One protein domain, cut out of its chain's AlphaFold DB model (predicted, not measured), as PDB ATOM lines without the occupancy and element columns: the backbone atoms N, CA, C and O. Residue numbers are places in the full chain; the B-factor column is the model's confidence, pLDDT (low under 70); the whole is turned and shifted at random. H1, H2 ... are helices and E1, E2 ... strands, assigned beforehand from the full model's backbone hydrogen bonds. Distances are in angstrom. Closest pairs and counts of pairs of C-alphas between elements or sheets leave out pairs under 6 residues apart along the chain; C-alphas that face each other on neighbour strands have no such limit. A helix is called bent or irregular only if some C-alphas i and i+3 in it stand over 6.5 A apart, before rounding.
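Overview. This is residues 25 to 72, 167 to 304 and 465 to 469 of the 471 residues of an uncharacterized protein of Bdellovibrionaceae bacterium (UniProt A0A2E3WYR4). The larger body is a seven-strand sheet, E6 E9 E10 E3 E4 E8 E7, curled like part of a barrel and folded back on itself, with H3 and H4 on it toward one end of the long axis. Toward the other end is a small three-strand sheet, E1 E2 E5, with H2 over one face and the short H1 grazing it. The printed part has 191 residues, with four named helices and ten named strands in the order H1 E1 E2 E3 E4 H2 E5 E6 E7 E8 H3 H4 E9 E10; both sheets are mixed, and the class is mixed, helices and strands, with under half of the residues in named elements. It is elongated, 62 by 34 by 30 A, and only just compact, close to loose, with a radius of gyration of the C-alphas of 19.3 A.

Along the chain. Look first at the large sheet: E6 is residues 199 to 208, 26.5 A; E9 293 to 304, 35.7 A; E10 465 to 468; E3 61 to 66; E4 167 to 175, 24.4 A; E8 258 to 266, 24.9 A; E7 219 to 224. Find C-alpha 293 at (210.294, 192.328, 203.140); from there E9 runs to C-alpha 304 at (239.530, 208.043, 216.255). H3 is residues 267 to 273 and H4 286 to 290. In the small sheet E1 is 45 to 48, E2 53 to 56 and E5 193 to 196; H2 is 178 to 188, 15.2 A, and H1, 30 to 33, begins at C-alpha 30, (235.299, 210.878, 229.420).

Arrangement. The large sheet is a folded sheet, one sheet bent back into two leaves that face each other: E6 E9 E10 face E4 E8 E7, with E3 as the hinge. Look at antiparallel E6 and E9, where N 203 and O 298 are 2.7 A apart, within hydrogen-bond range; for parallel E10 and E3 it is N 62 and O 467, 3.1 A. H3 and H4 are on the same face, at heights over the sheet of 6.9 A and 7.1 A. In the small sheet E1 and E2 form a hairpin, with N 55 and O 46 2.7 A apart. H2 is on it at a height of 8.4 A, and the closest C-alphas of H2 and E5 are Val 182 and Phe 194, 6.2 A. Every O i to N i+4 pair is within range in H2 and H4; H3 has 1 of 3, with 2 of 4 O i to N i+3 pairs, and H1 is too short for an i+4 pair.

Size, cuts and confidence. The C-alphas farthest apart, Arg 33 and Ser 277, are 64.3 A apart. Residues 73 to 166 and 305 to 464 are not printed; the gaps are 6.4 A and 19.7 A between C-alphas. The links H1 to E1, E7 to E8 and H3 to H4 are long. Mean pLDDT of the printed part is 75.8, and 48 residues are under 70, among them 207 to 217 and 223 to 256.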
ATOM      1  N   ALA A  25     235.871 209.773 219.106       90.12
ATOM      2  CA  ALA A  25     236.962 208.972 219.642       90.12
ATOM      3  C   ALA A  25     236.436 207.817 220.514       90.12
ATOM      4  O   ALA A  25     235.476 207.964 221.271       90.12
ATOM      5  N   MET A  26     237.068 206.646 220.398       81.94
ATOM      6  CA  MET A  26     236.627 205.406 221.060       81.94
ATOM      7  C   MET A  26     237.199 205.221 222.473       81.94
ATOM      8  O   MET A  26     236.597 204.528 223.284       81.94
ATOM      9  N   PHE A  27     238.332 205.858 222.782       71.94
ATOM     10  CA  PHE A  27     239.094 205.636 224.019       71.94
ATOM     11  C   PHE A  27     239.347 206.949 224.729       71.94
ATOM     12  O   PHE A  27     240.422 207.538 224.635       71.94
ATOM     13  N   THR A  28     238.312 207.430 225.396       69.50
ATOM     14  CA  THR A  28     238.429 208.629 226.204       69.50
ATOM     15  C   THR A  28     237.954 208.305 227.611       69.50
ATOM     16  O   THR A  28     236.854 207.781 227.795       69.50
ATOM     17  N   ASP A  29     238.742 208.688 228.616       83.19
ATOM     18  CA  ASP A  29     238.368 208.626 230.042       83.19
ATOM     19  C   ASP A  29     237.139 209.509 230.363       83.19
ATOM     20  O   ASP A  29     236.753 209.703 231.517       83.19
ATOM     21  N   CYS A  30     236.520 210.102 229.338       84.75
ATOM     22  CA  CYS A  30     235.299 210.878 229.420       84.75
ATOM     23  C   CYS A  30     234.144 210.061 229.986       84.75
ATOM     24  O   CYS A  30     233.339 210.628 230.717       84.75
ATOM     25  N   ALA A  31     234.060 208.758 229.692       80.44
ATOM     26  CA  ALA A  31     232.972 207.912 230.189       80.44
ATOM     27  C   ALA A  31     232.960 207.822 231.726       80.44
ATOM     28  O   ALA A  31     231.890 207.876 232.330       80.44
ATOM     29  N   ASP A  32     234.136 207.794 232.362       82.81
ATOM     30  CA  ASP A  32     234.257 207.771 233.825       82.81
ATOM     31  C   ASP A  32     233.919 209.130 234.457       82.81
ATOM     32  O   ASP A  32     233.436 209.216 235.588       82.81
ATOM     33  N   ARG A  33     234.154 210.222 233.719       84.12
ATOM     34  CA  ARG A  33     233.913 211.600 234.183       84.12
ATOM     35  C   ARG A  33     232.484 212.070 233.924       84.12
ATOM     36  O   ARG A  33     231.954 212.877 234.685       84.12
ATOM     37  N   VAL A  34     231.865 211.588 232.850       88.69
ATOM     38  CA  VAL A  34     230.601 212.088 232.311       88.69
ATOM     39  C   VAL A  34     229.621 210.930 232.159       88.69
ATOM     40  O   VAL A  34     229.687 210.136 231.226       88.69
ATOM     41  N   HIS A  35     228.654 210.874 233.073       91.12
ATOM     42  CA  HIS A  35     227.619 209.846 233.064       91.12
ATOM     43  C   HIS A  35     226.496 210.236 232.095       91.12
ATOM     44  O   HIS A  35     225.657 211.082 232.414       91.12
ATOM     45  N   ILE A  36     226.471 209.612 230.915       94.75
ATOM     46  CA  ILE A  36     225.431 209.830 229.904       94.75
ATOM     47  C   ILE A  36     224.250 208.888 230.146       94.75
ATOM     48  O   ILE A  36     224.397 207.673 230.244       94.75
ATOM     49  N   ARG A  37     223.042 209.450 230.181       95.75
ATOM     50  CA  ARG A  37     221.776 208.711 230.165       95.75
ATOM     51  C   ARG A  37     221.322 208.520 228.723       95.75
ATOM     52  O   ARG A  37     220.741 209.441 228.140       95.75
ATOM     53  N   ALA A  38     221.591 207.346 228.163       95.12
ATOM     54  CA  ALA A  38     221.170 206.993 226.811       95.12
ATOM     55  C   ALA A  38     219.659 206.667 226.746       95.12
ATOM     56  O   ALA A  38     219.128 206.024 227.655       95.12
ATOM     57  N   PRO A  39     218.931 207.116 225.708       95.00
ATOM     58  CA  PRO A  39     217.601 206.606 225.368       95.00
ATOM     59  C   PRO A  39     217.601 205.117 224.993       95.00
ATOM     60  O   PRO A  39     218.610 204.604 224.520       95.00
ATOM     61  N   GLU A  40     216.461 204.438 225.151       92.81
ATOM     62  CA  GLU A  40     216.337 202.990 224.890       92.81
ATOM     63  C   GLU A  40     216.567 202.618 223.417       92.81
ATOM     64  O   GLU A  40     217.161 201.584 223.133       92.81
ATOM     65  N   ASN A  41     216.161 203.476 222.472       90.62
ATOM     66  CA  ASN A  41     216.344 203.241 221.034       90.62
ATOM     67  C   ASN A  41     217.727 203.691 220.509       90.62
ATOM     68  O   ASN A  41     217.926 203.818 219.307       90.62
ATOM     69  N   SER A  42     218.687 203.991 221.384       92.19
ATOM     70  CA  SER A  42     220.023 204.439 220.978       92.19
ATOM     71  C   SER A  42     220.932 203.258 220.638       92.19
ATOM     72  O   SER A  42     221.132 202.386 221.478       92.19
ATOM     73  N   ALA A  43     221.592 203.283 219.473       92.25
ATOM     74  CA  ALA A  43     222.638 202.303 219.154       92.25
ATOM     75  C   ALA A  43     223.954 202.553 219.913       92.25
ATOM     76  O   ALA A  43     224.830 201.692 219.950       92.25
ATOM     77  N   GLY A  44     224.101 203.730 220.529       94.12
ATOM     78  CA  GLY A  44     225.253 204.098 221.346       94.12
ATOM     79  C   GLY A  44     225.720 205.523 221.073       94.12
ATOM     80  O   GLY A  44     225.070 206.292 220.362       94.12
ATOM     81  N   TYR A  45     226.858 205.884 221.656       95.06
ATOM     82  CA  TYR A  45     227.468 207.197 221.484       95.06
ATOM     83  C   TYR A  45     228.990 207.123 221.651       95.06
ATOM     84  O   TYR A  45     229.513 206.186 222.250       95.06
ATOM     85  N   TYR A  46     229.687 208.137 221.144       94.62
ATOM     86  CA  TYR A  46     231.135 208.315 221.264       94.62
ATOM     87  C   TYR A  46     231.451 209.740 221.707       94.62
ATOM     88  O   TYR A  46     230.737 210.666 221.344       94.62
ATOM     89  N   PHE A  47     232.520 209.945 222.467       94.44
ATOM     90  CA  PHE A  47     232.967 211.290 222.845       94.44
ATOM     91  C   PHE A  47     233.973 211.834 221.834       94.44
ATOM     92  O   PHE A  47     234.609 211.064 221.129       94.44
ATOM     93  N   SER A  48     234.157 213.150 221.776       93.06
ATOM     94  CA  SER A  48     235.380 213.731 221.219       93.06
ATOM     95  C   SER A  48     236.549 213.580 222.198       93.06
ATOM     96  O   SER A  48     236.334 213.366 223.393       93.06
ATOM     97  N   GLU A  49     237.790 213.722 221.725       88.75
ATOM     98  CA  GLU A  49     238.979 213.613 222.589       88.75
ATOM     99  C   GLU A  49     238.959 214.590 223.778       88.75
ATOM    100  O   GLU A  49     239.430 214.246 224.861       88.75
ATOM    101  N   SER A  50     238.374 215.785 223.617       90.19
ATOM    102  CA  SER A  50     238.264 216.769 224.704       90.19
ATOM    103  C   SER A  50     237.108 216.527 225.684       90.19
ATOM    104  O   SER A  50     236.905 217.338 226.587       90.19
ATOM    105  N   CYS A  51     236.325 215.455 225.516       90.62
ATOM    106  CA  CYS A  51     235.092 215.171 226.264       90.62
ATOM    107  C   CYS A  51     233.964 216.204 226.108       90.62
ATOM    108  O   CYS A  51     232.934 216.077 226.771       90.62
ATOM    109  N   ASN A  52     234.129 217.229 225.268       90.88
ATOM    110  CA  ASN A  52     233.168 218.329 225.182       90.88
ATOM    111  C   ASN A  52     231.974 218.013 224.277       90.88
ATOM    112  O   ASN A  52     230.902 218.590 224.461       90.88
ATOM    113  N   THR A  53     232.153 217.119 223.301       93.56
ATOM    114  CA  THR A  53     231.109 216.741 222.342       93.56
ATOM    115  C   THR A  53     230.842 215.244 222.395       93.56
ATOM    116  O   THR A  53     231.771 214.444 222.469       93.56
ATOM    117  N   VAL A  54     229.568 214.868 222.335       95.31
ATOM    118  CA  VAL A  54     229.099 213.486 222.247       95.31
ATOM    119  C   VAL A  54     228.437 213.268 220.890       95.31
ATOM    120  O   VAL A  54     227.451 213.919 220.546       95.31
ATOM    121  N   TYR A  55     228.978 212.330 220.128       95.06
ATOM    122  CA  TYR A  55     228.470 211.872 218.848       95.06
ATOM    123  C   TYR A  55     227.505 210.712 219.047       95.06
ATOM    124  O   TYR A  55     227.887 209.648 219.528       95.06
ATOM    125  N   VAL A  56     226.252 210.924 218.673       95.00
ATOM    126  CA  VAL A  56     225.156 209.970 218.844       95.00
ATOM    127  C   VAL A  56     225.030 209.120 217.586       95.00
ATOM    128  O   VAL A  56     224.914 209.658 216.482       95.00
ATOM    129  N   LEU A  57     225.065 207.797 217.743       93.56
ATOM    130  CA  LEU A  57     224.797 206.884 216.636       93.56
ATOM    131  C   LEU A  57     223.319 206.962 216.212       93.56
ATOM    132  O   LEU A  57     222.471 207.285 217.045       93.56
ATOM    133  N   PRO A  58     222.997 206.629 214.948       91.88
ATOM    134  CA  PRO A  58     221.619 206.401 214.521       91.88
ATOM    135  C   PRO A  58     220.841 205.473 215.474       91.88
ATOM    136  O   PRO A  58     221.449 204.670 216.191       91.88
ATOM    137  N   PRO A  59     219.503 205.574 215.515       92.06
ATOM    138  CA  PRO A  59     218.693 204.715 216.372       92.06
ATOM    139  C   PRO A  59     218.821 203.233 215.991       92.06
ATOM    140  O   PRO A  59     219.123 202.905 214.848       92.06
ATOM    141  N   LEU A  60     218.552 202.327 216.939       89.25
ATOM    142  CA  LEU A  60     218.514 200.878 216.678       89.25
ATOM    143  C   LEU A  60     217.366 200.500 215.737       89.25
ATOM    144  O   LEU A  60     217.491 199.549 214.963       89.25
ATOM    145  N   ARG A  61     216.254 201.236 215.833       88.31
ATOM    146  CA  ARG A  61     215.051 201.056 215.022       88.31
ATOM    147  C   ARG A  61     214.705 202.325 214.255       88.31
ATOM    148  O   ARG A  61     214.711 203.407 214.846       88.31
ATOM    149  N   GLY A  62     214.394 202.166 212.973       85.56
ATOM    150  CA  GLY A  62     213.847 203.209 212.105       85.56
ATOM    151  C   GLY A  62     212.502 202.803 211.505       85.56
ATOM    152  O   GLY A  62     212.162 201.620 211.509       85.56
ATOM    153  N   ASP A  63     211.782 203.780 210.963       84.62
ATOM    154  CA  ASP A  63     210.460 203.596 210.365       84.62
ATOM    155  C   ASP A  63     210.548 203.493 208.836       84.62
ATOM    156  O   ASP A  63     211.554 203.858 208.212       84.62
ATOM    157  N   ILE A  64     209.480 202.995 208.216       82.75
ATOM    158  CA  ILE A  64     209.370 202.897 206.764       82.75
ATOM    159  C   ILE A  64     208.013 203.385 206.291       82.75
ATOM    160  O   ILE A  64     206.974 202.976 206.795       82.75
ATOM    161  N   GLU A  65     208.027 204.246 205.286       84.62
ATOM    162  CA  GLU A  65     206.823 204.711 204.617       84.62
ATOM    163  C   GLU A  65     206.826 204.214 203.175       84.62
ATOM    164  O   GLU A  65     207.797 204.396 202.433       84.62
ATOM    165  N   VAL A  66     205.723 203.594 202.760       82.56
ATOM    166  CA  VAL A  66     205.551 203.077 201.401       82.56
ATOM    167  C   VAL A  66     204.621 204.004 200.639       82.56
ATOM    168  O   VAL A  66     203.469 204.215 201.013       82.56
ATOM    169  N   SER A  67     205.124 204.578 199.552       79.25
ATOM    170  CA  SER A  67     204.321 205.391 198.650       79.25
ATOM    171  C   SER A  67     203.522 204.522 197.675       79.25
ATOM    172  O   SER A  67     203.761 203.322 197.528       79.25
ATOM    173  N   ARG A  68     202.577 205.160 196.975       76.94
ATOM    174  CA  ARG A  68     201.660 204.494 196.046       76.94
ATOM    175  C   ARG A  68     202.408 203.592 195.045       76.94
ATOM    176  O   ARG A  68     203.236 204.106 194.283       76.94
ATOM    177  N   PRO A  69     202.086 202.288 194.963       81.94
ATOM    178  CA  PRO A  69     202.655 201.415 193.947       81.94
ATOM    179  C   PRO A  69     202.220 201.835 192.539       81.94
ATOM    180  O   PRO A  69     201.061 202.178 192.289       81.94
ATOM    181  N   THR A  70     203.133 201.759 191.572       83.25
ATOM    182  CA  THR A  70     202.791 201.931 190.157       83.25
ATOM    183  C   THR A  70     202.014 200.717 189.668       83.25
ATOM    184  O   THR A  70     202.467 199.585 189.838       83.25
ATOM    185  N   ARG A  71     200.894 200.934 188.978       76.75
ATOM    186  CA  ARG A  71     200.143 199.836 188.360       76.75
ATOM    187  C   ARG A  71     200.983 199.144 187.283       76.75
ATOM    188  O   ARG A  71     201.576 199.802 186.434       76.75
ATOM    189  N   THR A  72     200.972 197.819 187.297       80.88
ATOM    190  CA  THR A  72     201.536 196.950 186.256       80.88
ATOM    191  C   THR A  72     200.424 196.046 185.732       80.88
ATOM    192  O   THR A  72     199.494 195.710 186.459       80.88
ATOM    193  N   GLY A 167     206.810 192.915 188.969       87.50
ATOM    194  CA  GLY A 167     205.646 193.450 189.635       87.50
ATOM    195  C   GLY A 167     205.625 194.991 189.614       87.50
ATOM    196  O   GLY A 167     206.245 195.637 188.767       87.50
ATOM    197  N   PRO A 168     204.850 195.602 190.518       87.50
ATOM    198  CA  PRO A 168     204.745 197.041 190.678       87.50
ATOM    199  C   PRO A 168     206.036 197.632 191.253       87.50
ATOM    200  O   PRO A 168     206.753 197.002 192.034       87.50
ATOM    201  N   LYS A 169     206.305 198.886 190.882       88.12
ATOM    202  CA  LYS A 169     207.358 199.707 191.477       88.12
ATOM    203  C   LYS A 169     206.767 200.493 192.637       88.12
ATOM    204  O   LYS A 169     205.703 201.092 192.494       88.12
ATOM    205  N   MET A 170     207.456 200.512 193.761       85.75
ATOM    206  CA  MET A 170     207.074 201.256 194.957       85.75
ATOM    207  C   MET A 170     208.158 202.268 195.273       85.75
ATOM    208  O   MET A 170     209.337 201.999 195.045       85.75
ATOM    209  N   THR A 171     207.772 203.428 195.799       85.00
ATOM    210  CA  THR A 171     208.751 204.304 196.453       85.00
ATOM    211  C   THR A 171     208.701 204.008 197.938       85.00
ATOM    212  O   THR A 171     207.622 203.905 198.509       85.00
ATOM    213  N   MET A 172     209.858 203.860 198.556       81.12
ATOM    214  CA  MET A 172     209.997 203.571 199.972       81.12
ATOM    215  C   MET A 172     210.847 204.665 200.595       81.12
ATOM    216  O   MET A 172     211.927 204.973 200.090       81.12
ATOM    217  N   THR A 173     210.355 205.260 201.671       82.81
ATOM    218  CA  THR A 173     211.095 206.226 202.473       82.81
ATOM    219  C   THR A 173     211.465 205.556 203.781       82.81
ATOM    220  O   THR A 173     210.597 205.186 204.560       82.81
ATOM    221  N   VAL A 174     212.760 205.380 204.007       80.19
ATOM    222  CA  VAL A 174     213.305 204.879 205.265       80.19
ATOM    223  C   VAL A 174     213.623 206.074 206.150       80.19
ATOM    224  O   VAL A 174     214.336 206.989 205.727       80.19
ATOM    225  N   LEU A 175     213.093 206.070 207.366       83.06
ATOM    226  CA  LEU A 175     213.248 207.134 208.347       83.06
ATOM    227  C   LEU A 175     214.129 206.635 209.492       83.06
ATOM    228  O   LEU A 175     213.776 205.710 210.216       83.06
ATOM    229  N   ALA A 176     215.280 207.271 209.677       84.56
ATOM    230  CA  ALA A 176     216.134 207.070 210.839       84.56
ATOM    231  C   ALA A 176     216.345 208.424 211.513       84.56
ATOM    232  O   ALA A 176     217.285 209.163 211.198       84.56
ATOM    233  N   ASP A 177     215.434 208.768 212.426       85.94
ATOM    234  CA  ASP A 177     215.390 210.086 213.056       85.94
ATOM    235  C   ASP A 177     216.469 210.255 214.140       85.94
ATOM    236  O   ASP A 177     216.232 210.300 215.350       85.94
ATOM    237  N   THR A 178     217.708 210.357 213.667       89.81
ATOM    238  CA  THR A 178     218.886 210.592 214.504       89.81
ATOM    239  C   THR A 178     218.800 211.952 215.200       89.81
ATOM    240  O   THR A 178     219.326 212.113 216.299       89.81
ATOM    241  N   MET A 179     218.118 212.937 214.607       90.75
ATOM    242  CA  MET A 179     218.007 214.273 215.190       90.75
ATOM    243  C   MET A 179     217.079 214.289 216.402       90.75
ATOM    244  O   MET A 179     217.460 214.840 217.435       90.75
ATOM    245  N   SER A 180     215.922 213.628 216.332       91.69
ATOM    246  CA  SER A 180     215.066 213.450 217.512       91.69
ATOM    247  C   SER A 180     215.780 212.677 218.616       91.69
ATOM    248  O   SER A 180     215.676 213.050 219.786       91.69
ATOM    249  N   LEU A 181     216.582 211.666 218.260       93.56
ATOM    250  CA  LEU A 181     217.408 210.949 219.232       93.56
ATOM    251  C   LEU A 181     218.444 211.878 219.894       93.56
ATOM    252  O   LEU A 181     218.567 211.886 221.120       93.56
ATOM    253  N   VAL A 182     219.145 212.709 219.114       94.88
ATOM    254  CA  VAL A 182     220.090 213.724 219.621       94.88
ATOM    255  C   VAL A 182     219.398 214.713 220.566       94.88
ATOM    256  O   VAL A 182     219.940 215.024 221.629       94.88
ATOM    257  N   GLU A 183     218.201 215.192 220.228       95.12
ATOM    258  CA  GLU A 183     217.428 216.076 221.108       95.12
ATOM    259  C   GLU A 183     216.982 215.365 222.393       95.12
ATOM    260  O   GLU A 183     217.006 215.956 223.479       95.12
ATOM    261  N   GLU A 184     216.660 214.071 222.329       96.12
ATOM    262  CA  GLU A 184     216.364 213.288 223.525       96.12
ATOM    263  C   GLU A 184     217.594 213.139 224.435       96.12
ATOM    264  O   GLU A 184     217.481 213.303 225.657       96.12
ATOM    265  N   PHE A 185     218.775 212.909 223.855       96.94
ATOM    266  CA  PHE A 185     220.043 212.931 224.584       96.94
ATOM    267  C   PHE A 185     220.274 214.283 225.270       96.94
ATOM    268  O   PHE A 185     220.528 214.301 226.479       96.94
ATOM    269  N   LYS A 186     220.113 215.405 224.552       96.62
ATOM    270  CA  LYS A 186     220.236 216.766 225.113       96.62
ATOM    271  C   LYS A 186     219.257 217.001 226.263       96.62
ATOM    272  O   LYS A 186     219.628 217.553 227.299       96.62
ATOM    273  N   ARG A 187     218.009 216.547 226.118       97.12
ATOM    274  CA  ARG A 187     216.968 216.670 227.150       97.12
ATOM    275  C   ARG A 187     217.325 215.891 228.418       97.12
ATOM    276  O   ARG A 187     217.094 216.394 229.519       97.12
ATOM    277  N   LYS A 188     217.866 214.675 228.274       96.88
ATOM    278  CA  LYS A 188     218.251 213.803 229.398       96.88
ATOM    279  C   LYS A 188     219.581 214.198 230.049       96.88
ATOM    280  O   LYS A 188     219.784 213.864 231.215       96.88
ATOM    281  N   ASN A 189     220.450 214.921 229.339       96.19
ATOM    282  CA  ASN A 189     221.824 215.212 229.750       96.19
ATOM    283  C   ASN A 189     222.163 216.699 229.540       96.19
ATOM    284  O   ASN A 189     222.730 217.101 228.524       96.19
ATOM    285  N   ARG A 190     221.799 217.546 230.509       94.19
ATOM    286  CA  ARG A 190     221.999 219.000 230.408       94.19
ATOM    287  C   ARG A 190     223.483 219.378 230.446       94.19
ATOM    288  O   ARG A 190     224.235 218.835 231.245       94.19
ATOM    289  N   GLY A 191     223.861 220.378 229.648       91.56
ATOM    290  CA  GLY A 191     225.211 220.961 229.654       91.56
ATOM    291  C   GLY A 191     226.243 220.216 228.805       91.56
ATOM    292  O   GLY A 191     227.401 220.617 228.792       91.56
ATOM    293  N   ILE A 192     225.832 219.171 228.086       93.19
ATOM    294  CA  ILE A 192     226.689 218.401 227.181       93.19
ATOM    295  C   ILE A 192     226.289 218.720 225.740       93.19
ATOM    296  O   ILE A 192     225.100 218.812 225.425       93.19
ATOM    297  N   ASN A 193     227.276 218.903 224.864       94.81
ATOM    298  CA  ASN A 193     227.033 219.121 223.445       94.81
ATOM    299  C   ASN A 193     226.833 217.772 222.743       94.81
ATOM    300  O   ASN A 193     227.744 216.951 222.732       94.81
ATOM    301  N   PHE A 194     225.664 217.553 222.143       95.06
ATOM    302  CA  PHE A 194     225.379 216.347 221.363       95.06
ATOM    303  C   PHE A 194     225.270 216.672 219.879       95.06
ATOM    304  O   PHE A 194     224.605 217.640 219.497       95.06
ATOM    305  N   GLN A 195     225.874 215.824 219.057       93.94
ATOM    306  CA  GLN A 195     225.848 215.907 217.602       93.94
ATOM    307  C   GLN A 195     225.557 214.530 216.996       93.94
ATOM    308  O   GLN A 195     225.875 213.513 217.615       93.94
ATOM    309  N   PRO A 196     224.956 214.457 215.798       92.81
ATOM    310  CA  PRO A 196     224.808 213.187 215.097       92.81
ATOM    311  C   PRO A 196     226.179 212.640 214.676       92.81
ATOM    312  O   PRO A 196     227.075 213.398 214.303       92.81
ATOM    313  N   MET A 197     226.341 211.317 214.713       92.12
ATOM    314  CA  MET A 197     227.544 210.649 214.217       92.12
ATOM    315  C   MET A 197     227.724 210.899 212.710       92.12
ATOM    316  O   MET A 197     226.806 210.616 211.935       92.12
ATOM    317  N   PRO A 198     228.909 211.349 212.255       89.31
ATOM    318  CA  PRO A 198     229.212 211.438 210.831       89.31
ATOM    319  C   PRO A 198     229.289 210.047 210.181       89.31
ATOM    320  O   PRO A 198     230.214 209.270 210.431       89.31
ATOM    321  N   ILE A 199     228.328 209.743 209.310       84.75
ATOM    322  CA  ILE A 199     228.278 208.490 208.547       84.75
ATOM    323  C   ILE A 199     229.131 208.615 207.277       84.75
ATOM    324  O   ILE A 199     229.015 209.581 206.522       84.75
ATOM    325  N   SER A 200     230.005 207.637 207.037       78.88
ATOM    326  CA  SER A 200     230.897 207.595 205.870       78.88
ATOM    327  C   SER A 200     230.322 206.779 204.709       78.88
ATOM    328  O   SER A 200     230.509 207.156 203.552       78.88
ATOM    329  N   LYS A 201     229.600 205.688 204.999       75.75
ATOM    330  CA  LYS A 201     228.900 204.844 204.012       75.75
ATOM    331  C   LYS A 201     227.582 204.353 204.609       75.75
ATOM    332  O   LYS A 201     227.548 204.006 205.782       75.75
ATOM    333  N   GLY A 202     226.529 204.283 203.802       72.88
ATOM    334  CA  GLY A 202     225.281 203.593 204.133       72.88
ATOM    335  C   GLY A 202     224.921 202.606 203.026       72.88
ATOM    336  O   GLY A 202     225.178 202.883 201.852       72.88
ATOM    337  N   VAL A 203     224.359 201.461 203.397       71.88
ATOM    338  CA  VAL A 203     223.868 200.414 202.498       71.88
ATOM    339  C   VAL A 203     222.490 199.996 202.994       71.88
ATOM    340  O   VAL A 203     222.341 199.593 204.141       71.88
ATOM    341  N   LEU A 204     221.485 200.114 202.133       72.38
ATOM    342  CA  LEU A 204     220.147 199.598 202.400       72.38
ATOM    343  C   LEU A 204     220.077 198.144 201.927       72.38
ATOM    344  O   LEU A 204     220.541 197.830 200.834       72.38
ATOM    345  N   SER A 205     219.491 197.271 202.731       69.75
ATOM    346  CA  SER A 205     219.358 195.848 202.445       69.75
ATOM    347  C   SER A 205     217.898 195.434 202.565       69.75
ATOM    348  O   SER A 205     217.202 195.830 203.498       69.75
ATOM    349  N   PHE A 206     217.449 194.613 201.616       70.88
ATOM    350  CA  PHE A 206     216.115 194.023 201.593       70.88
ATOM    351  C   PHE A 206     216.235 192.502 201.592       70.88
ATOM    352  O   PHE A 206     216.857 191.924 200.699       70.88
ATOM    353  N   ILE A 207     215.630 191.850 202.578       66.44
ATOM    354  CA  ILE A 207     215.629 190.398 202.742       66.44
ATOM    355  C   ILE A 207     214.180 189.921 202.660       66.44
ATOM    356  O   ILE A 207     213.300 190.480 203.308       66.44
ATOM    357  N   ASN A 208     213.909 188.881 201.871       65.69
ATOM    358  CA  ASN A 208     212.585 188.261 201.868       65.69
ATOM    359  C   ASN A 208     212.377 187.506 203.190       65.69
ATOM    360  O   ASN A 208     213.137 186.590 203.504       65.69
ATOM    361  N   SER A 209     211.352 187.871 203.953       59.75
ATOM    362  CA  SER A 209     211.034 187.263 205.251       59.75
ATOM    363  C   SER A 209     210.284 185.928 205.138       59.75
ATOM    364  O   SER A 209     210.186 185.210 206.132       59.75
ATOM    365  N   SER A 210     209.754 185.567 203.959       53.12
ATOM    366  CA  SER A 210     208.685 184.556 203.856       53.12
ATOM    367  C   SER A 210     209.042 183.185 203.267       53.12
ATOM    368  O   SER A 210     208.152 182.343 203.165       53.12
ATOM    369  N   THR A 211     210.298 182.869 202.930       46.44
ATOM    370  CA  THR A 211     210.608 181.530 202.385       46.44
ATOM    371  C   THR A 211     211.837 180.888 203.020       46.44
ATOM    372  O   THR A 211     212.970 181.246 202.705       46.44
ATOM    373  N   ASN A 212     211.610 179.832 203.812       43.53
ATOM    374  CA  ASN A 212     212.636 178.881 204.274       43.53
ATOM    375  C   ASN A 212     213.375 178.166 203.117       43.53
ATOM    376  O   ASN A 212     214.267 177.358 203.357       43.53
ATOM    377  N   THR A 213     212.990 178.430 201.865       45.28
ATOM    378  CA  THR A 213     213.553 177.848 200.643       45.28
ATOM    379  C   THR A 213     214.512 178.779 199.892       45.28
ATOM    380  O   THR A 213     215.015 178.386 198.848       45.28
ATOM    381  N   GLY A 214     214.822 179.974 200.411       47.62
ATOM    382  CA  GLY A 214     215.992 180.771 200.000       47.62
ATOM    383  C   GLY A 214     216.030 181.341 198.570       47.62
ATOM    384  O   GLY A 214     216.946 182.103 198.278       47.62
ATOM    385  N   GLU A 215     215.076 181.028 197.684       51.97
ATOM    386  CA  GLU A 215     215.225 181.328 196.244       51.97
ATOM    387  C   GLU A 215     214.158 182.253 195.633       51.97
ATOM    388  O   GLU A 215     214.417 182.872 194.599       51.97
ATOM    389  N   ALA A 216     212.980 182.422 196.246       57.22
ATOM    390  CA  ALA A 216     211.971 183.338 195.713       57.22
ATOM    391  C   ALA A 216     212.277 184.778 196.150       57.22
ATOM    392  O   ALA A 216     212.221 185.110 197.333       57.22
ATOM    393  N   LYS A 217     212.604 185.660 195.204       69.44
ATOM    394  CA  LYS A 217     212.896 187.068 195.501       69.44
ATOM    395  C   LYS A 217     211.609 187.875 195.584       69.44
ATOM    396  O   LYS A 217     210.892 187.931 194.595       69.44
ATOM    397  N   ALA A 218     211.338 188.536 196.711       75.19
ATOM    398  CA  ALA A 218     210.227 189.489 196.824       75.19
ATOM    399  C   ALA A 218     210.520 190.811 196.085       75.19
ATOM    400  O   ALA A 218     209.624 191.403 195.489       75.19
ATOM    401  N   ALA A 219     211.787 191.233 196.057       78.56
ATOM    402  CA  ALA A 219     212.267 192.397 195.315       78.56
ATOM    403  C   ALA A 219     213.210 191.974 194.178       78.56
ATOM    404  O   ALA A 219     214.143 191.197 194.390       78.56
ATOM    405  N   LEU A 220     212.975 192.496 192.974       77.31
ATOM    406  CA  LEU A 220     213.801 192.262 191.784       77.31
ATOM    407  C   LEU A 220     214.959 193.244 191.682       77.31
ATOM    408  O   LEU A 220     216.081 192.867 191.355       77.31
ATOM    409  N   SER A 221     214.675 194.514 191.945       75.06
ATOM    410  CA  SER A 221     215.666 195.580 191.935       75.06
ATOM    411  C   SER A 221     215.255 196.679 192.898       75.06
ATOM    412  O   SER A 221     214.094 196.783 193.292       75.06
ATOM    413  N   TRP A 222     216.220 197.496 193.289       73.75
ATOM    414  CA  TRP A 222     215.978 198.671 194.101       73.75
ATOM    415  C   TRP A 222     217.043 199.727 193.818       73.75
ATOM    416  O   TRP A 222     218.121 199.423 193.305       73.75
ATOM    417  N   GLY A 223     216.732 200.978 194.130       69.31
ATOM    418  CA  GLY A 223     217.651 202.095 193.980       69.31
ATOM    419  C   GLY A 223     217.294 203.206 194.948       69.31
ATOM    420  O   GLY A 223     216.136 203.594 195.053       69.31
ATOM    421  N   VAL A 224     218.287 203.726 195.656       67.69
ATOM    422  CA  VAL A 224     218.108 204.796 196.637       67.69
ATOM    423  C   VAL A 224     218.988 205.968 196.240       67.69
ATOM    424  O   VAL A 224     220.178 205.791 195.975       67.69
ATOM    425  N   ALA A 225     218.417 207.171 196.199       63.09
ATOM    426  CA  ALA A 225     219.192 208.361 195.885       63.09
ATOM    427  C   ALA A 225     220.253 208.597 196.974       63.09
ATOM    428  O   ALA A 225     219.936 208.680 198.157       63.09
ATOM    429  N   GLY A 226     221.521 208.700 196.569       56.97
ATOM    430  CA  GLY A 226     222.632 208.991 197.477       56.97
ATOM    431  C   GLY A 226     223.225 207.788 198.218       56.97
ATOM    432  O   GLY A 226     224.218 207.976 198.910       56.97
ATOM    433  N   LEU A 227     222.708 206.562 198.060       60.50
ATOM    434  CA  LEU A 227     223.362 205.352 198.580       60.50
ATOM    435  C   LEU A 227     224.076 204.590 197.464       60.50
ATOM    436  O   LEU A 227     223.540 204.415 196.371       60.50
ATOM    437  N   ASN A 228     225.276 204.084 197.760       54.62
ATOM    438  CA  ASN A 228     225.924 203.111 196.888       54.62
ATOM    439  C   ASN A 228     225.205 201.769 197.038       54.62
ATOM    440  O   ASN A 228     225.224 201.158 198.106       54.62
ATOM    441  N   VAL A 229     224.589 201.317 195.952       52.75
ATOM    442  CA  VAL A 229     223.936 200.014 195.865       52.75
ATOM    443  C   VAL A 229     225.005 198.985 195.499       52.75
ATOM    444  O   VAL A 229     225.371 198.862 194.332       52.75
ATOM    445  N   ASP A 230     225.549 198.260 196.480       49.41
ATOM    446  CA  ASP A 230     226.372 197.086 196.177       49.41
ATOM    447  C   ASP A 230     225.434 195.966 195.704       49.41
ATOM    448  O   ASP A 230     224.688 195.373 196.482       49.41
ATOM    449  N   SER A 231     225.471 195.652 194.407       43.28
ATOM    450  CA  SER A 231     224.644 194.612 193.773       43.28
ATOM    451  C   SER A 231     224.906 193.186 194.297       43.28
ATOM    452  O   SER A 231     224.288 192.233 193.828       43.28
ATOM    453  N   GLY A 232     225.847 193.020 195.232       38.91
ATOM    454  CA  GLY A 232     226.333 191.736 195.739       38.91
ATOM    455  C   GLY A 232     225.476 191.070 196.818       38.91
ATOM    456  O   GLY A 232     225.754 189.926 197.159       38.91
ATOM    457  N   PHE A 233     224.440 191.731 197.347       41.25
ATOM    458  CA  PHE A 233     223.655 191.190 198.470       41.25
ATOM    459  C   PHE A 233     222.412 190.377 198.079       41.25
ATOM    460  O   PHE A 233     221.640 189.967 198.941       41.25
ATOM    461  N   PHE A 234     222.242 190.055 196.794       38.84
ATOM    462  CA  PHE A 234     221.407 188.922 196.406       38.84
ATOM    463  C   PHE A 234     222.270 187.659 196.415       38.84
ATOM    464  O   PHE A 234     222.906 187.335 195.410       38.84
ATOM    465  N   THR A 235     222.285 186.920 197.523       34.66
ATOM    466  CA  THR A 235     222.794 185.542 197.522       34.66
ATOM    467  C   THR A 235     221.967 184.729 196.520       34.66
ATOM    468  O   THR A 235     220.832 184.365 196.810       34.66
ATOM    469  N   GLY A 236     222.494 184.527 195.305       33.94
ATOM    470  CA  GLY A 236     221.850 183.725 194.257       33.94
ATOM    471  C   GLY A 236     221.978 184.216 192.807       33.94
ATOM    472  O   GLY A 236     221.551 183.492 191.913       33.94
ATOM    473  N   LEU A 237     222.563 185.389 192.521       34.91
ATOM    474  CA  LEU A 237     222.815 185.818 191.131       34.91
ATOM    475  C   LEU A 237     224.304 185.912 190.805       34.91
ATOM    476  O   LEU A 237     225.105 186.410 191.593       34.91
ATOM    477  N   LYS A 238     224.659 185.460 189.599       31.38
ATOM    478  CA  LYS A 238     225.967 185.735 189.001       31.38
ATOM    479  C   LYS A 238     226.036 187.222 188.611       31.38
ATOM    480  O   LYS A 238     225.016 187.787 188.213       31.38
ATOM    481  N   PRO A 239     227.214 187.867 188.686       29.00
ATOM    482  CA  PRO A 239     227.386 189.233 188.197       29.00
ATOM    483  C   PRO A 239     227.092 189.278 186.687       29.00
ATOM    484  O   PRO A 239     227.840 188.684 185.912       29.00
ATOM    485  N   GLY A 240     226.001 189.931 186.269       34.78
ATOM    486  CA  GLY A 240     225.665 190.110 184.846       34.78
ATOM    487  C   GLY A 240     224.181 190.291 184.500       34.78
ATOM    488  O   GLY A 240     223.890 190.886 183.468       34.78
ATOM    489  N   ASP A 241     223.248 189.849 185.348       34.12
ATOM    490  CA  ASP A 241     221.840 189.686 184.929       34.12
ATOM    491  C   ASP A 241     220.884 190.849 185.262       34.12
ATOM    492  O   ASP A 241     219.685 190.737 185.022       34.12
ATOM    493  N   LEU A 242     221.361 191.984 185.779       39.12
ATOM    494  CA  LEU A 242     220.505 193.154 186.017       39.12
ATOM    495  C   LEU A 242     221.203 194.434 185.561       39.12
ATOM    496  O   LEU A 242     222.342 194.706 185.945       39.12
ATOM    497  N   ALA A 243     220.505 195.219 184.738       33.72
ATOM    498  CA  ALA A 243     220.951 196.535 184.307       33.72
ATOM    499  C   ALA A 243     221.173 197.420 185.542       33.72
ATOM    500  O   ALA A 243     220.231 197.762 186.255       33.72
ATOM    501  N   GLN A 244     222.434 197.757 185.805       39.84
ATOM    502  CA  GLN A 244     222.815 198.658 186.882       39.84
ATOM    503  C   GLN A 244     222.291 200.065 186.559       39.84
ATOM    504  O   GLN A 244     222.677 200.623 185.528       39.84
ATOM    505  N   PRO A 245     221.463 200.693 187.409       36.50
ATOM    506  CA  PRO A 245     221.375 202.140 187.378       36.50
ATOM    507  C   PRO A 245     222.746 202.688 187.794       36.50
ATOM    508  O   PRO A 245     223.253 202.381 188.871       36.50
ATOM    509  N   ALA A 246     223.375 203.460 186.910       31.47
ATOM    510  CA  ALA A 246     224.627 204.141 187.204       31.47
ATOM    511  C   ALA A 246     224.402 205.137 188.355       31.47
ATOM    512  O   ALA A 246     223.729 206.151 188.174       31.47
ATOM    513  N   VAL A 247     224.951 204.850 189.537       40.16
ATOM    514  CA  VAL A 247     224.958 205.783 190.670       40.16
ATOM    515  C   VAL A 247     226.312 206.489 190.702       40.16
ATOM    516  O   VAL A 247     227.363 205.864 190.830       40.16
ATOM    517  N   THR A 248     226.280 207.809 190.528       32.50
ATOM    518  CA  THR A 248     227.446 208.696 190.577       32.50
ATOM    519  C   THR A 248     227.957 208.881 192.006       32.50
ATOM    520  O   THR A 248     227.186 209.077 192.943       32.50
ATOM    521  N   THR A 249     229.279 208.836 192.137       42.97
ATOM    522  CA  THR A 249     230.074 208.844 193.367       42.97
ATOM    523  C   THR A 249     230.179 210.223 194.044       42.97
ATOM    524  O   THR A 249     230.047 211.261 193.403       42.97
ATOM    525  N   ASN A 250     230.516 210.199 195.344       35.19
ATOM    526  CA  ASN A 250     231.023 211.306 196.183       35.19
ATOM    527  C   ASN A 250     230.018 212.321 196.759       35.19
ATOM    528  O   ASN A 250     230.268 213.524 196.724       35.19
ATOM    529  N   SER A 251     228.942 211.864 197.401       37.31
ATOM    530  CA  SER A 251     228.244 212.699 198.391       37.31
ATOM    531  C   SER A 251     228.232 212.001 199.749       37.31
ATOM    532  O   SER A 251     227.985 210.801 199.837       37.31
ATOM    533  N   HIS A 252     228.587 212.742 200.802       42.50
ATOM    534  CA  HIS A 252     228.453 212.282 202.180       42.50
ATOM    535  C   HIS A 252     226.988 211.919 202.418       42.50
ATOM    536  O   HIS A 252     226.107 212.770 202.293       42.50
ATOM    537  N   VAL A 253     226.728 210.651 202.725       48.03
ATOM    538  CA  VAL A 253     225.379 210.168 203.005       48.03
ATOM    539  C   VAL A 253     224.955 210.720 204.360       48.03
ATOM    540  O   VAL A 253     225.358 210.213 205.405       48.03
ATOM    541  N   LEU A 254     224.137 211.768 204.352       51.22
ATOM    542  CA  LEU A 254     223.461 212.248 205.552       51.22
ATOM    543  C   LEU A 254     222.305 211.294 205.871       51.22
ATOM    544  O   LEU A 254     221.159 211.541 205.513       51.22
ATOM    545  N   PHE A 255     222.609 210.191 206.559       59.81
ATOM    546  CA  PHE A 255     221.608 209.279 207.128       59.81
ATOM    547  C   PHE A 255     220.968 209.873 208.407       59.81
ATOM    548  O   PHE A 255     220.788 209.193 209.409       59.81
ATOM    549  N   SER A 256     220.693 211.185 208.406       57.62
ATOM    550  CA  SER A 256     220.221 211.963 209.564       57.62
ATOM    551  C   SER A 256     218.741 212.345 209.476       57.62
ATOM    552  O   SER A 256     218.342 213.381 210.006       57.62
ATOM    553  N   GLY A 257     217.930 211.560 208.770       70.12
ATOM    554  CA  GLY A 257     216.518 211.869 208.576       70.12
ATOM    555  C   GLY A 257     215.834 210.832 207.701       70.12
ATOM    556  O   GLY A 257     215.661 209.691 208.117       70.12
ATOM    557  N   ALA A 258     215.463 211.237 206.491       72.31
ATOM    558  CA  ALA A 258     214.721 210.414 205.550       72.31
ATOM    559  C   ALA A 258     215.563 210.074 204.322       72.31
ATOM    560  O   ALA A 258     216.202 210.947 203.731       72.31
ATOM    561  N   VAL A 259     215.514 208.814 203.907       74.62
ATOM    562  CA  VAL A 259     216.129 208.344 202.673       74.62
ATOM    563  C   VAL A 259     215.063 207.684 201.815       74.62
ATOM    564  O   VAL A 259     214.486 206.668 202.192       74.62
ATOM    565  N   THR A 260     214.811 208.260 200.644       76.62
ATOM    566  CA  THR A 260     213.804 207.762 199.707       76.62
ATOM    567  C   THR A 260     214.462 206.975 198.575       76.62
ATOM    568  O   THR A 260     215.410 207.435 197.931       76.62
ATOM    569  N   GLY A 261     213.936 205.785 198.309       78.44
ATOM    570  CA  GLY A 261     214.328 204.930 197.199       78.44
ATOM    571  C   GLY A 261     213.132 204.329 196.483       78.44
ATOM    572  O   GLY A 261     211.988 204.497 196.886       78.44
ATOM    573  N   GLN A 262     213.404 203.628 195.394       81.69
ATOM    574  CA  GLN A 262     212.430 202.850 194.652       81.69
ATOM    575  C   GLN A 262     212.780 201.372 194.750       81.69
ATOM    576  O   GLN A 262     213.950 201.005 194.661       81.69
ATOM    577  N   VAL A 263     211.765 200.531 194.897       84.19
ATOM    578  CA  VAL A 263     211.880 199.074 194.868       84.19
ATOM    579  C   VAL A 263     210.946 198.549 193.789       84.19
ATOM    580  O   VAL A 263     209.786 198.945 193.705       84.19
ATOM    581  N   VAL A 264     211.453 197.664 192.941       87.06
ATOM    582  CA  VAL A 264     210.649 196.897 191.990       87.06
ATOM    583  C   VAL A 264     210.396 195.541 192.617       87.06
ATOM    584  O   VAL A 264     211.332 194.757 192.797       87.06
ATOM    585  N   LEU A 265     209.144 195.263 192.967       86.88
ATOM    586  CA  LEU A 265     208.778 193.949 193.476       86.88
ATOM    587  C   LEU A 265     208.751 192.931 192.337       86.88
ATOM    588  O   LEU A 265     208.468 193.268 191.186       86.88
ATOM    589  N   SER A 266     209.026 191.675 192.660       87.12
ATOM    590  CA  SER A 266     208.621 190.577 191.788       87.12
ATOM    591  C   SER A 266     207.109 190.399 191.859       87.12
ATOM    592  O   SER A 266     206.446 190.867 192.788       87.12
ATOM    593  N   LEU A 267     206.549 189.675 190.897       86.81
ATOM    594  CA  LEU A 267     205.134 189.349 190.922       86.81
ATOM    595  C   LEU A 267     204.764 188.554 192.187       86.81
ATOM    596  O   LEU A 267     203.794 188.901 192.853       86.81
ATOM    597  N   ILE A 268     205.578 187.566 192.577       83.00
ATOM    598  CA  ILE A 268     205.356 186.801 193.817       83.00
ATOM    599  C   ILE A 268     205.457 187.671 195.082       83.00
ATOM    600  O   ILE A 268     204.713 187.444 196.031       83.00
ATOM    601  N   GLY A 269     206.318 188.695 195.088       82.44
ATOM    602  CA  GLY A 269     206.416 189.661 196.185       82.44
ATOM    603  C   GLY A 269     205.264 190.665 196.229       82.44
ATOM    604  O   GLY A 269     204.982 191.226 197.280       82.44
ATOM    605  N   ALA A 270     204.586 190.889 195.105       87.69
ATOM    606  CA  ALA A 270     203.522 191.879 194.986       87.69
ATOM    607  C   ALA A 270     202.119 191.318 195.227       87.69
ATOM    608  O   ALA A 270     201.269 192.023 195.765       87.69
ATOM    609  N   CYS A 271     201.867 190.069 194.826       86.88
ATOM    610  CA  CYS A 271     200.539 189.461 194.885       86.88
ATOM    611  C   CYS A 271     199.872 189.401 196.266       86.88
ATOM    612  O   CYS A 271     198.645 189.477 196.293       86.88
ATOM    613  N   PRO A 272     200.599 189.351 197.400       85.06
ATOM    614  CA  PRO A 272     199.969 189.485 198.713       85.06
ATOM    615  C   PRO A 272     199.196 190.792 198.927       85.06
ATOM    616  O   PRO A 272     198.274 190.829 199.733       85.06
ATOM    617  N   PHE A 273     199.549 191.853 198.198       85.25
ATOM    618  CA  PHE A 273     198.935 193.178 198.320       85.25
ATOM    619  C   PHE A 273     197.937 193.480 197.192       85.25
ATOM    620  O   PHE A 273     197.482 194.614 197.057       85.25
ATOM    621  N   VAL A 274     197.656 192.507 196.323       86.62
ATOM    622  CA  VAL A 274     196.764 192.669 195.171       86.62
ATOM    623  C   VAL A 274     195.413 192.050 195.507       86.62
ATOM    624  O   VAL A 274     195.340 190.891 195.908       86.62
ATOM    625  N   ASP A 275     194.341 192.816 195.328       84.69
ATOM    626  CA  ASP A 275     192.976 192.328 195.519       84.69
ATOM    627  C   ASP A 275     192.516 191.393 194.380       84.69
ATOM    628  O   ASP A 275     193.186 191.217 193.359       84.69
ATOM    629  N   GLU A 276     191.326 190.802 194.519       78.88
ATOM    630  CA  GLU A 276     190.745 189.909 193.502       78.88
ATOM    631  C   GLU A 276     190.520 190.591 192.138       78.88
ATOM    632  O   GLU A 276     190.454 189.920 191.107       78.88
ATOM    633  N   SER A 277     190.435 191.927 192.106       79.44
ATOM    634  CA  SER A 277     190.300 192.711 190.873       79.44
ATOM    635  C   SER A 277     191.637 192.928 190.149       79.44
ATOM    636  O   SER A 277     191.661 193.461 189.034       79.44
ATOM    637  N   GLY A 278     192.754 192.513 190.756       78.25
ATOM    638  CA  GLY A 278     194.100 192.769 190.255       78.25
ATOM    639  C   GLY A 278     194.614 194.172 190.591       78.25
ATOM    640  O   GLY A 278     195.602 194.616 189.992       78.25
ATOM    641  N   SER A 279     193.953 194.877 191.515       81.88
ATOM    642  CA  SER A 279     194.305 196.230 191.946       81.88
ATOM    643  C   SER A 279     195.083 196.198 193.259       81.88
ATOM    644  O   SER A 279     194.810 195.396 194.146       81.88
ATOM    645  N   MET A 280     196.067 197.087 193.387       82.75
ATOM    646  CA  MET A 280     196.737 197.344 194.663       82.75
ATOM    647  C   MET A 280     196.062 198.495 195.409       82.75
ATOM    648  O   MET A 280     195.560 199.417 194.751       82.75
ATOM    649  N   PRO A 281     196.102 198.492 196.753       82.38
ATOM    650  CA  PRO A 281     195.645 199.621 197.542       82.38
ATOM    651  C   PRO A 281     196.502 200.860 197.255       82.38
ATOM    652  O   PRO A 281     197.661 200.772 196.844       82.38
ATOM    653  N   GLU A 282     195.922 202.042 197.472       77.19
ATOM    654  CA  GLU A 282     196.652 203.300 197.288       77.19
ATOM    655  C   GLU A 282     197.806 203.462 198.279       77.19
ATOM    656  O   GLU A 282     198.800 204.094 197.942       77.19
ATOM    657  N   ALA A 283     197.683 202.892 199.473       79.06
ATOM    658  CA  ALA A 283     198.728 202.844 200.479       79.06
ATOM    659  C   ALA A 283     198.848 201.405 200.977       79.06
ATOM    660  O   ALA A 283     197.833 200.750 201.218       79.06
ATOM    661  N   ILE A 284     200.080 200.924 201.098       81.56
ATOM    662  CA  ILE A 284     200.384 199.636 201.716       81.56
ATOM    663  C   ILE A 284     200.859 199.952 203.128       81.56
ATOM    664  O   ILE A 284     201.775 200.758 203.291       81.56
ATOM    665  N   ASP A 285     200.203 199.361 204.126       82.12
ATOM    666  CA  ASP A 285     200.642 199.461 205.516       82.12
ATOM    667  C   ASP A 285     202.033 198.824 205.615       82.12
ATOM    668  O   ASP A 285     202.289 197.745 205.065       82.12
ATOM    669  N   ALA A 286     202.967 199.515 206.260       75.94
ATOM    670  CA  ALA A 286     204.332 199.033 206.349       75.94
ATOM    671  C   ALA A 286     204.418 197.699 207.121       75.94
ATOM    672  O   ALA A 286     205.312 196.902 206.821       75.94
ATOM    673  N   ARG A 287     203.432 197.366 207.973       76.38
ATOM    674  CA  ARG A 287     203.342 196.089 208.700       76.38
ATOM    675  C   ARG A 287     203.030 194.950 207.757       76.38
ATOM    676  O   ARG A 287     203.637 193.882 207.861       76.38
ATOM    677  N   ASP A 288     202.129 195.199 206.812       78.44
ATOM    678  CA  ASP A 288     201.818 194.235 205.767       78.44
ATOM    679  C   ASP A 288     203.080 193.975 204.942       78.44
ATOM    680  O   ASP A 288     203.387 192.827 204.634       78.44
ATOM    681  N   MET A 289     203.872 195.013 204.650       76.31
ATOM    682  CA  MET A 289     205.115 194.863 203.894       76.31
ATOM    683  C   MET A 289     206.244 194.189 204.685       76.31
ATOM    684  O   MET A 289     206.950 193.355 204.120       76.31
ATOM    685  N   ALA A 290     206.392 194.475 205.979       71.69
ATOM    686  CA  ALA A 290     207.395 193.861 206.855       71.69
ATOM    687  C   ALA A 290     207.213 192.337 206.980       71.69
ATOM    688  O   ALA A 290     208.183 191.604 207.183       71.69
ATOM    689  N   GLY A 291     205.984 191.846 206.787       70.00
ATOM    690  CA  GLY A 291     205.683 190.418 206.682       70.00
ATOM    691  C   GLY A 291     206.318 189.726 205.470       70.00
ATOM    692  O   GLY A 291     206.535 188.513 205.525       70.00
ATOM    693  N   TYR A 292     206.682 190.474 204.420       72.00
ATOM    694  CA  TYR A 292     207.266 189.954 203.170       72.00
ATOM    695  C   TYR A 292     208.676 190.479 202.867       72.00
ATOM    696  O   TYR A 292     209.440 189.828 202.147       72.00
ATOM    697  N   LEU A 293     209.040 191.641 203.408       74.00
ATOM    698  CA  LEU A 293     210.294 192.328 203.140       74.00
ATOM    699  C   LEU A 293     210.885 192.868 204.448       74.00
ATOM    700  O   LEU A 293     210.497 193.925 204.941       74.00
ATOM    701  N   ALA A 294     211.870 192.161 204.991       76.62
ATOM    702  CA  ALA A 294     212.697 192.688 206.064       76.62
ATOM    703  C   ALA A 294     213.676 193.712 205.480       76.62
ATOM    704  O   ALA A 294     214.387 193.429 204.514       76.62
ATOM    705  N   THR A 295     213.710 194.906 206.066       75.88
ATOM    706  CA  THR A 295     214.569 196.002 205.612       75.88
ATOM    707  C   THR A 295     215.572 196.347 206.710       75.88
ATOM    708  O   THR A 295     215.212 196.448 207.882       75.88
ATOM    709  N   SER A 296     216.840 196.530 206.355       79.50
ATOM    710  CA  SER A 296     217.864 197.006 207.289       79.50
ATOM    711  C   SER A 296     218.811 197.983 206.612       79.50
ATOM    712  O   SER A 296     219.004 197.933 205.397       79.50
ATOM    713  N   VAL A 297     219.393 198.893 207.390       80.19
ATOM    714  CA  VAL A 297     220.431 199.802 206.896       80.19
ATOM    715  C   VAL A 297     221.726 199.516 207.624       80.19
ATOM    716  O   VAL A 297     221.830 199.766 208.823       80.19
ATOM    717  N   ASP A 298     222.728 199.063 206.885       83.12
ATOM    718  CA  ASP A 298     224.092 198.935 207.377       83.12
ATOM    719  C   ASP A 298     224.836 200.242 207.120       83.12
ATOM    720  O   ASP A 298     224.876 200.747 205.995       83.12
ATOM    721  N   TYR A 299     225.454 200.807 208.149       83.56
ATOM    722  CA  TYR A 299     226.190 202.056 208.028       83.56
ATOM    723  C   TYR A 299     227.589 201.945 208.621       83.56
ATOM    724  O   TYR A 299     227.841 201.252 209.604       83.56
ATOM    725  N   THR A 300     228.522 202.639 207.981       84.31
ATOM    726  CA  THR A 300     229.909 202.772 208.411       84.31
ATOM    727  C   THR A 300     230.136 204.182 208.928       84.31
ATOM    728  O   THR A 300     229.699 205.154 208.312       84.31
ATOM    729  N   TYR A 301     230.841 204.305 210.043       88.06
ATOM    730  CA  TYR A 301     231.268 205.575 210.621       88.06
ATOM    731  C   TYR A 301     232.727 205.465 211.043       88.06
ATOM    732  O   TYR A 301     233.248 204.368 211.229       88.06
ATOM    733  N   ASN A 302     233.409 206.602 211.152       87.50
ATOM    734  CA  ASN A 302     234.818 206.617 211.518       87.50
ATOM    735  C   ASN A 302     234.975 207.105 212.954       87.50
ATOM    736  O   ASN A 302     234.471 208.175 213.296       87.50
ATOM    737  N   VAL A 303     235.732 206.364 213.757       89.88
ATOM    738  CA  VAL A 303     236.142 206.794 215.097       89.88
ATOM    739  C   VAL A 303     237.657 206.887 215.173       89.88
ATOM    740  O   VAL A 303     238.381 206.096 214.568       89.88
ATOM    741  N   MET A 304     238.137 207.876 215.906       88.19
ATOM    742  CA  MET A 304     239.530 208.043 216.255       88.19
ATOM    743  C   MET A 304     239.881 207.053 217.361       88.19
ATOM    744  O   MET A 304     239.229 206.986 218.406       88.19
ATOM    745  N   GLN A 465     224.214 198.716 212.342       85.69
ATOM    746  CA  GLN A 465     222.988 198.444 211.606       85.69
ATOM    747  C   GLN A 465     221.791 199.093 212.301       85.69
ATOM    748  O   GLN A 465     221.644 198.985 213.518       85.69
ATOM    749  N   VAL A 466     220.921 199.718 211.509       81.38
ATOM    750  CA  VAL A 466     219.561 200.086 211.909       81.38
ATOM    751  C   VAL A 466     218.622 199.005 211.392       81.38
ATOM    752  O   VAL A 466     218.547 198.765 210.182       81.38
ATOM    753  N   ALA A 467     217.903 198.349 212.297       81.12
ATOM    754  CA  ALA A 467     216.792 197.499 211.904       81.12
ATOM    755  C   ALA A 467     215.616 198.406 211.533       81.12
ATOM    756  O   ALA A 467     215.238 199.277 212.312       81.12
ATOM    757  N   ILE A 468     215.034 198.235 210.351       75.44
ATOM    758  CA  ILE A 468     213.821 198.970 210.007       75.44
ATOM    759  C   ILE A 468     212.656 198.124 210.491       75.44
ATOM    760  O   ILE A 468     212.378 197.050 209.955       75.44
ATOM    761  N   VAL A 469     212.069 198.569 211.594       66.38
ATOM    762  CA  VAL A 469     211.030 197.853 212.326       66.38
ATOM    763  C   VAL A 469     209.944 198.865 212.597       66.38
ATOM    764  O   VAL A 469     210.224 199.904 213.187       66.38
TER     765      VAL A 469